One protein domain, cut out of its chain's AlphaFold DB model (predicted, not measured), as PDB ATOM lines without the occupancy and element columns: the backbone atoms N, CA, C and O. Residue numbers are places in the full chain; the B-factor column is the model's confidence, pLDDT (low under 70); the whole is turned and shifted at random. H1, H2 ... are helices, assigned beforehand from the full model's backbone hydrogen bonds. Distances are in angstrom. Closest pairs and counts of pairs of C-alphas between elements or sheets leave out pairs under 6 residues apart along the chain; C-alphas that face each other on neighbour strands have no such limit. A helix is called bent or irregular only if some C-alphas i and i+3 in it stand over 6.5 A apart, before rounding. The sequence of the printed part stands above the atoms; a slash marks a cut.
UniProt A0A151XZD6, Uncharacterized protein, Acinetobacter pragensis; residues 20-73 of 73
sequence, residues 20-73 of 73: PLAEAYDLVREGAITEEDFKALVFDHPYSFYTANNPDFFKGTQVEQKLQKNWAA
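This is residues 20 to 73 of the 73 residues of an uncharacterized protein of Acinetobacter pragensis (UniProt A0A151XZD6). Picture an open, loose frame with a long bent helix, H3, along its length; the two short turns H1 and H2 sit off the end where H3 begins, and the link of residues 53 to 61 leads from its other end to H4, which is set off from it. The last residues, 68 to 73, stick out free. The printed part has 54 residues with four named helices, in the order H1, H2, H3, H4, and no named strand; the class is all helix. It is loose, with a radius of gyration of the C-alphas of 13.5 A, and spans 38 by 25 by 19 A.

Start at H1, residues 20 to 23, which meets H2, residues 26 to 29, only through their tight link. Next look at H3, residues 35 to 52: by its hydrogen bonds it was assigned as one helix, but it is bent, with C-alphas 42 and 45 standing 7.1 A apart. Its arms, H3a and H3b, are near each other at a steep tilt of 47 degrees. H2 and H3a are close but not clearly touching; their closest C-alphas, of Val 28 and Glu 35, are 6.2 A apart. H1 and H3a are only just apart, at 8.4 A. H4, residues 62 to 71, is apart from H3b. In H3a, H3b and H4 every O i to N i+4 pair is within hydrogen-bond range; H1 and H2 are too short for such a pair.

Find C-alpha 20 at (197.213, 216.896, 155.642), where H1 begins its 5.1 A; H2 covers 4.7 A. H3a, residues 35 to 42, starts at C-alpha 35, (204.354, 210.393, 169.365), and runs 10.6 A; H3b, residues 45 to 52, runs 10.2 A. H4 runs 14.7 A to C-alpha 71 at (190.486, 196.279, 172.667).

The C-alphas of Glu 30 and Gly 60, the two farthest apart, are 38.1 A apart. The printed part has no cut and no long link. Its mean pLDDT is 93.4, and residues 72 to 73 are under 70.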
ATOM      1  N   PRO A  20     197.168 216.071 154.426       91.19
ATOM      2  CA  PRO A  20     197.213 216.896 155.642       91.19
ATOM      3  C   PRO A  20     197.405 216.145 156.968       91.19
ATOM      4  O   PRO A  20     197.991 216.676 157.912       91.19
ATOM      5  N   LEU A  21     196.889 214.918 157.094       93.25
ATOM      6  CA  LEU A  21     197.088 214.115 158.307       93.25
ATOM      7  C   LEU A  21     198.508 213.538 158.376       93.25
ATOM      8  O   LEU A  21     199.076 213.432 159.462       93.25
ATOM      9  N   ALA A  22     199.066 213.146 157.231       93.75
ATOM     10  CA  ALA A  22     200.427 212.632 157.154       93.75
ATOM     11  C   ALA A  22     201.447 213.745 157.430       93.75
ATOM     12  O   ALA A  22     202.392 213.520 158.183       93.75
ATOM     13  N   GLU A  23     201.219 214.943 156.891       94.31
ATOM     14  CA  GLU A  23     202.045 216.133 157.133       94.31
ATOM     15  C   GLU A  23     201.997 216.586 158.595       94.31
ATOM     16  O   GLU A  23     203.009 216.998 159.150       94.31
ATOM     17  N   ALA A  24     200.862 216.429 159.285       95.62
ATOM     18  CA  ALA A  24     200.777 216.746 160.711       95.62
ATOM     19  C   ALA A  24     201.769 215.935 161.574       95.62
ATOM     20  O   ALA A  24     202.118 216.366 162.676       95.62
ATOM     21  N   TYR A  25     202.250 214.784 161.087       97.69
ATOM     22  CA  TYR A  25     203.286 213.995 161.758       97.69
ATOM     23  C   TYR A  25     204.674 214.658 161.702       97.69
ATOM     24  O   TYR A  25     205.557 214.296 162.479       97.69
ATOM     25  N   ASP A  26     204.887 215.663 160.848       97.88
ATOM     26  CA  ASP A  26     206.139 216.422 160.830       97.88
ATOM     27  C   ASP A  26     206.372 217.167 162.152       97.88
ATOM     28  O   ASP A  26     207.514 217.278 162.585       97.88
ATOM     29  N   LEU A  27     205.312 217.517 162.898       97.75
ATOM     30  CA  LEU A  27     205.430 218.036 164.271       97.75
ATOM     31  C   LEU A  27     206.160 217.062 165.211       97.75
ATOM     32  O   LEU A  27     206.864 217.493 166.126       97.75
ATOM     33  N   VAL A  28     206.007 215.754 164.988       98.44
ATOM     34  CA  VAL A  28     206.757 214.723 165.716       98.44
ATOM     35  C   VAL A  28     208.193 214.667 165.206       98.44
ATOM     36  O   VAL A  28     209.134 214.684 165.997       98.44
ATOM     37  N   ARG A  29     208.383 214.634 163.879       98.44
ATOM     38  CA  ARG A  29     209.716 214.531 163.252       98.44
ATOM     39  C   ARG A  29     210.627 215.706 163.599       98.44
ATOM     40  O   ARG A  29     211.830 215.516 163.760       98.44
ATOM     41  N   GLU A  30     210.057 216.897 163.729       98.31
ATOM     42  CA  GLU A  30     210.755 218.127 164.103       98.31
ATOM     43  C   GLU A  30     210.924 218.278 165.627       98.31
ATOM     44  O   GLU A  30     211.603 219.196 166.087       98.31
ATOM     45  N   GLY A  31     210.347 217.369 166.422       98.06
ATOM     46  CA  GLY A  31     210.456 217.360 167.881       98.06
ATOM     47  C   GLY A  31     209.593 218.408 168.588       98.06
ATOM     48  O   GLY A  31     209.857 218.726 169.747       98.06
ATOM     49  N   ALA A  32     208.576 218.956 167.916       98.25
ATOM     50  CA  ALA A  32     207.637 219.906 168.511       98.25
ATOM     51  C   ALA A  32     206.653 219.225 169.478       98.25
ATOM     52  O   ALA A  32     206.260 219.831 170.476       98.25
ATOM     53  N   ILE A  33     206.269 217.976 169.191       98.00
ATOM     54  CA  ILE A  33     205.412 217.133 170.038       98.00
ATOM     55  C   ILE A  33     205.937 215.690 170.074       98.00
ATOM     56  O   ILE A  33     206.701 215.279 169.200       98.00
ATOM     57  N   THR A  34     205.521 214.907 171.069       98.50
ATOM     58  CA  THR A  34     205.843 213.470 171.147       98.50
ATOM     59  C   THR A  34     204.911 212.617 170.270       98.50
ATOM     60  O   THR A  34     203.862 213.082 169.817       98.50
ATOM     61  N   GLU A  35     205.259 211.346 170.033       98.31
ATOM     62  CA  GLU A  35     204.354 210.393 169.365       98.31
ATOM     63  C   GLU A  35     203.067 210.173 170.177       98.31
ATOM     64  O   GLU A  35     201.976 210.050 169.611       98.31
ATOM     65  N   GLU A  36     203.181 210.170 171.505       98.25
ATOM     66  CA  GLU A  36     202.053 210.084 172.425       98.25
ATOM     67  C   GLU A  36     201.128 211.300 172.298       98.25
ATOM     68  O   GLU A  36     199.910 211.130 172.195       98.25
ATOM     69  N   ASP A  37     201.691 212.510 172.238       97.88
ATOM     70  CA  ASP A  37     200.923 213.739 172.005       97.88
ATOM     71  C   ASP A  37     200.206 213.693 170.652       97.88
ATOM     72  O   ASP A  37     199.032 214.063 170.554       97.88
ATOM     73  N   PHE A  38     200.881 213.199 169.609       98.06
ATOM     74  CA  PHE A  38     200.284 213.057 168.285       98.06
ATOM     75  C   PHE A  38     199.102 212.084 168.307       98.06
ATOM     76  O   PHE A  38     198.017 212.432 167.839       98.06
ATOM     77  N   LYS A  39     199.260 210.901 168.918       97.00
ATOM     78  CA  LYS A  39     198.164 209.933 169.094       97.00
ATOM     79  C   LYS A  39     196.995 210.544 169.869       97.00
ATOM     80  O   LYS A  39     195.836 210.342 169.491       97.00
ATOM     81  N   ALA A  40     197.285 211.307 170.921       97.62
ATOM     82  CA  ALA A  40     196.259 211.982 171.697       97.62
ATOM     83  C   ALA A  40     195.475 212.982 170.831       97.62
ATOM     84  O   ALA A  40     194.243 212.971 170.828       97.62
ATOM     85  N   LEU A  41     196.185 213.779 170.027       97.06
ATOM     86  CA  LEU A  41     195.623 214.799 169.143       97.06
ATOM     87  C   LEU A  41     194.753 214.217 168.015       97.06
ATOM     88  O   LEU A  41     193.671 214.748 167.749       97.06
ATOM     89  N   VAL A  42     195.207 213.145 167.354       96.06
ATOM     90  CA  VAL A  42     194.544 212.591 166.153       96.06
ATOM     91  C   VAL A  42     193.569 211.449 166.445       96.06
ATOM     92  O   VAL A  42     192.781 211.092 165.571       96.06
ATOM     93  N   PHE A  43     193.595 210.864 167.649       94.94
ATOM     94  CA  PHE A  43     192.754 209.711 167.983       94.94
ATOM     95  C   PHE A  43     192.112 209.774 169.374       94.94
ATOM     96  O   PHE A  43     190.882 209.802 169.449       94.94
ATOM     97  N   ASP A  44     192.886 209.810 170.467       95.50
ATOM     98  CA  ASP A  44     192.307 209.614 171.810       95.50
ATOM     99  C   ASP A  44     191.364 210.762 172.207       95.50
ATOM    100  O   ASP A  44     190.257 210.524 172.703       95.50
ATOM    101  N   HIS A  45     191.760 212.014 171.957       96.75
ATOM    102  CA  HIS A  45     190.911 213.165 172.243       96.75
ATOM    103  C   HIS A  45     189.677 213.222 171.324       96.75
ATOM    104  O   HIS A  45     188.583 213.396 171.870       96.75
ATOM    105  N   PRO A  46     189.775 213.038 169.983       95.19
ATOM    106  CA  PRO A  46     188.591 212.958 169.123       95.19
ATOM    107  C   PRO A  46     187.624 211.858 169.543       95.19
ATOM    108  O   PRO A  46     186.425 212.112 169.668       95.19
ATOM    109  N   TYR A  47     188.137 210.659 169.826       94.06
ATOM    110  CA  TYR A  47     187.324 209.547 170.300       94.06
ATOM    111  C   TYR A  47     186.584 209.930 171.589       94.06
ATOM    112  O   TYR A  47     185.354 209.893 171.619       94.06
ATOM    113  N   SER A  48     187.316 210.402 172.605       94.56
ATOM    114  CA  SER A  48     186.729 210.836 173.875       94.56
ATOM    115  C   SER A  48     185.691 211.943 173.696       94.56
ATOM    116  O   SER A  48     184.686 211.932 174.403       94.56
ATOM    117  N   PHE A  49     185.923 212.902 172.797       95.31
ATOM    118  CA  PHE A  49     185.009 214.012 172.546       95.31
ATOM    119  C   PHE A  49     183.677 213.527 171.964       95.31
ATOM    120  O   PHE A  49     182.618 213.856 172.501       95.31
ATOM    121  N   TYR A  50     183.719 212.713 170.905       94.44
ATOM    122  CA  TYR A  50     182.507 212.226 170.244       94.44
ATOM    123  C   TYR A  50     181.705 211.258 171.117       94.44
ATOM    124  O   TYR A  50     180.473 211.274 171.071       94.44
ATOM    125  N   THR A  51     182.373 210.458 171.955       95.12
ATOM    126  CA  THR A  51     181.684 209.489 172.816       95.12
ATOM    127  C   THR A  51     181.261 210.038 174.177       95.12
ATOM    128  O   THR A  51     180.463 209.392 174.850       95.12
ATOM    129  N   ALA A  52     181.745 211.215 174.600       94.94
ATOM    130  CA  ALA A  52     181.473 211.762 175.936       94.94
ATOM    131  C   ALA A  52     179.974 211.895 176.251       94.94
ATOM    132  O   ALA A  52     179.543 211.564 177.352       94.94
ATOM    133  N   ASN A  53     179.182 212.358 175.278       95.31
ATOM    134  CA  ASN A  53     177.733 212.545 175.433       95.31
ATOM    135  C   ASN A  53     176.903 211.460 174.728       95.31
ATOM    136  O   ASN A  53     175.690 211.398 174.917       95.31
ATOM    137  N   ASN A  54     177.537 210.625 173.901       96.38
ATOM    138  CA  ASN A  54     176.888 209.537 173.181       96.38
ATOM    139  C   ASN A  54     177.855 208.349 173.032       96.38
ATOM    140  O   ASN A  54     178.606 208.299 172.057       96.38
ATOM    141  N   PRO A  55     177.825 207.370 173.951       94.56
ATOM    142  CA  PRO A  55     178.684 206.187 173.858       94.56
ATOM    143  C   PRO A  55     178.489 205.383 172.561       94.56
ATOM    144  O   PRO A  55     179.430 204.760 172.080       94.56
ATOM    145  N   ASP A  56     177.297 205.453 171.958       96.31
ATOM    146  CA  ASP A  56     176.928 204.743 170.727       96.31
ATOM    147  C   ASP A  56     177.272 205.544 169.450       96.31
ATOM    148  O   ASP A  56     176.822 205.187 168.362       96.31
ATOM    149  N   PHE A  57     178.065 206.624 169.534       96.94
ATOM    150  CA  PHE A  57     178.353 207.521 168.399       96.94
ATOM    151  C   PHE A  57     178.829 206.788 167.133       96.94
ATOM    152  O   PHE A  57     178.424 207.136 166.025       96.94
ATOM    153  N   PHE A  58     179.658 205.750 167.289       96.50
ATOM    154  CA  PHE A  58     180.209 204.972 166.172       96.50
ATOM    155  C   PHE A  58     179.424 203.695 165.842       96.50
ATOM    156  O   PHE A  58     179.863 202.926 164.982       96.50
ATOM    157  N   LYS A  59     178.284 203.443 166.489       96.88
ATOM    158  CA  LYS A  59     177.509 202.209 166.321       96.88
ATOM    159  C   LYS A  59     177.110 201.977 164.863       96.88
ATOM    160  O   LYS A  59     176.598 202.871 164.194       96.88
ATOM    161  N   GLY A  60     177.333 200.762 164.370       97.31
ATOM    162  CA  GLY A  60     177.047 200.366 162.991       97.31
ATOM    163  C   GLY A  60     178.060 200.870 161.956       97.31
ATOM    164  O   GLY A  60     177.846 200.673 160.761       97.31
ATOM    165  N   THR A  61     179.157 201.507 162.376       97.00
ATOM    166  CA  THR A  61     180.210 201.989 161.468       97.00
ATOM    167  C   THR A  61     181.401 201.029 161.417       97.00
ATOM    168  O   THR A  61     181.590 200.172 162.280       97.00
ATOM    169  N   GLN A  62     182.283 201.209 160.431       96.06
ATOM    170  CA  GLN A  62     183.564 200.490 160.403       96.06
ATOM    171  C   GLN A  62     184.480 200.859 161.584       96.06
ATOM    172  O   GLN A  62     185.366 200.081 161.937       96.06
ATOM    173  N   VAL A  63     184.283 202.032 162.200       93.44
ATOM    174  CA  VAL A  63     185.064 202.466 163.366       93.44
ATOM    175  C   VAL A  63     184.729 201.602 164.579       93.44
ATOM    176  O   VAL A  63     185.651 201.119 165.229       93.44
ATOM    177  N   GLU A  64     183.446 201.313 164.831       95.00
ATOM    178  CA  GLU A  64     183.025 200.385 165.896       95.00
ATOM    179  C   GLU A  64     183.724 199.024 165.763       95.00
ATOM    180  O   GLU A  64     184.305 198.528 166.729       95.00
ATOM    181  N   GLN A  65     183.754 198.456 164.553       94.38
ATOM    182  CA  GLN A  65     184.407 197.167 164.295       94.38
ATOM    183  C   GLN A  65     185.915 197.207 164.597       94.38
ATOM    184  O   GLN A  65     186.469 196.267 165.171       94.38
ATOM    185  N   LYS A  66     186.599 198.300 164.229       91.56
ATOM    186  CA  LYS A  66     188.034 198.472 164.502       91.56
ATOM    187  C   LYS A  66     188.325 198.668 165.993       91.56
ATOM    188  O   LYS A  66     189.299 198.101 166.482       91.56
ATOM    189  N   LEU A  67     187.488 199.416 166.712       89.62
ATOM    190  CA  LEU A  67     187.621 199.618 168.160       89.62
ATOM    191  C   LEU A  67     187.482 198.295 168.923       89.62
ATOM    192  O   LEU A  67     188.330 197.976 169.752       89.62
ATOM    193  N   GLN A  68     186.478 197.481 168.575       89.62
ATOM    194  CA  GLN A  68     186.281 196.153 169.168       89.62
ATOM    195  C   GLN A  68     187.499 195.244 168.964       89.62
ATOM    196  O   GLN A  68     187.915 194.553 169.890       89.62
ATOM    197  N   LYS A  69     188.105 195.270 167.769       82.62
ATOM    198  CA  LYS A  69     189.319 194.499 167.477       82.62
ATOM    199  C   LYS A  69     190.522 194.980 168.294       82.62
ATOM    200  O   LYS A  69     191.260 194.147 168.809       82.62
ATOM    201  N   ASN A  70     190.722 196.294 168.399       76.69
ATOM    202  CA  ASN A  70     191.866 196.876 169.108       76.69
ATOM    203  C   ASN A  70     191.811 196.663 170.626       76.69
ATOM    204  O   ASN A  70     192.863 196.621 171.246       76.69
ATOM    205  N   TRP A  71     190.626 196.538 171.225       72.25
ATOM    206  CA  TRP A  71     190.486 196.279 172.667       72.25
ATOM    207  C   TRP A  71     190.382 194.798 173.035       72.25
ATOM    208  O   TRP A  71     190.402 194.460 174.215       72.25
ATOM    209  N   ALA A  72     190.242 193.918 172.043       62.41
ATOM    210  CA  ALA A  72     190.298 192.471 172.235       62.41
ATOM    211  C   ALA A  72     191.727 191.900 172.133       62.41
ATOM    212  O   ALA A  72     191.918 190.717 172.421       62.41
ATOM    213  N   ALA A  73     192.692 192.712 171.686       50.34
ATOM    214  CA  ALA A  73     194.117 192.393 171.568       50.34
ATOM    215  C   ALA A  73     194.900 192.932 172.772       50.34
ATOM    216  O   ALA A  73     195.880 192.261 173.160       50.34
TER     217      ALA A  73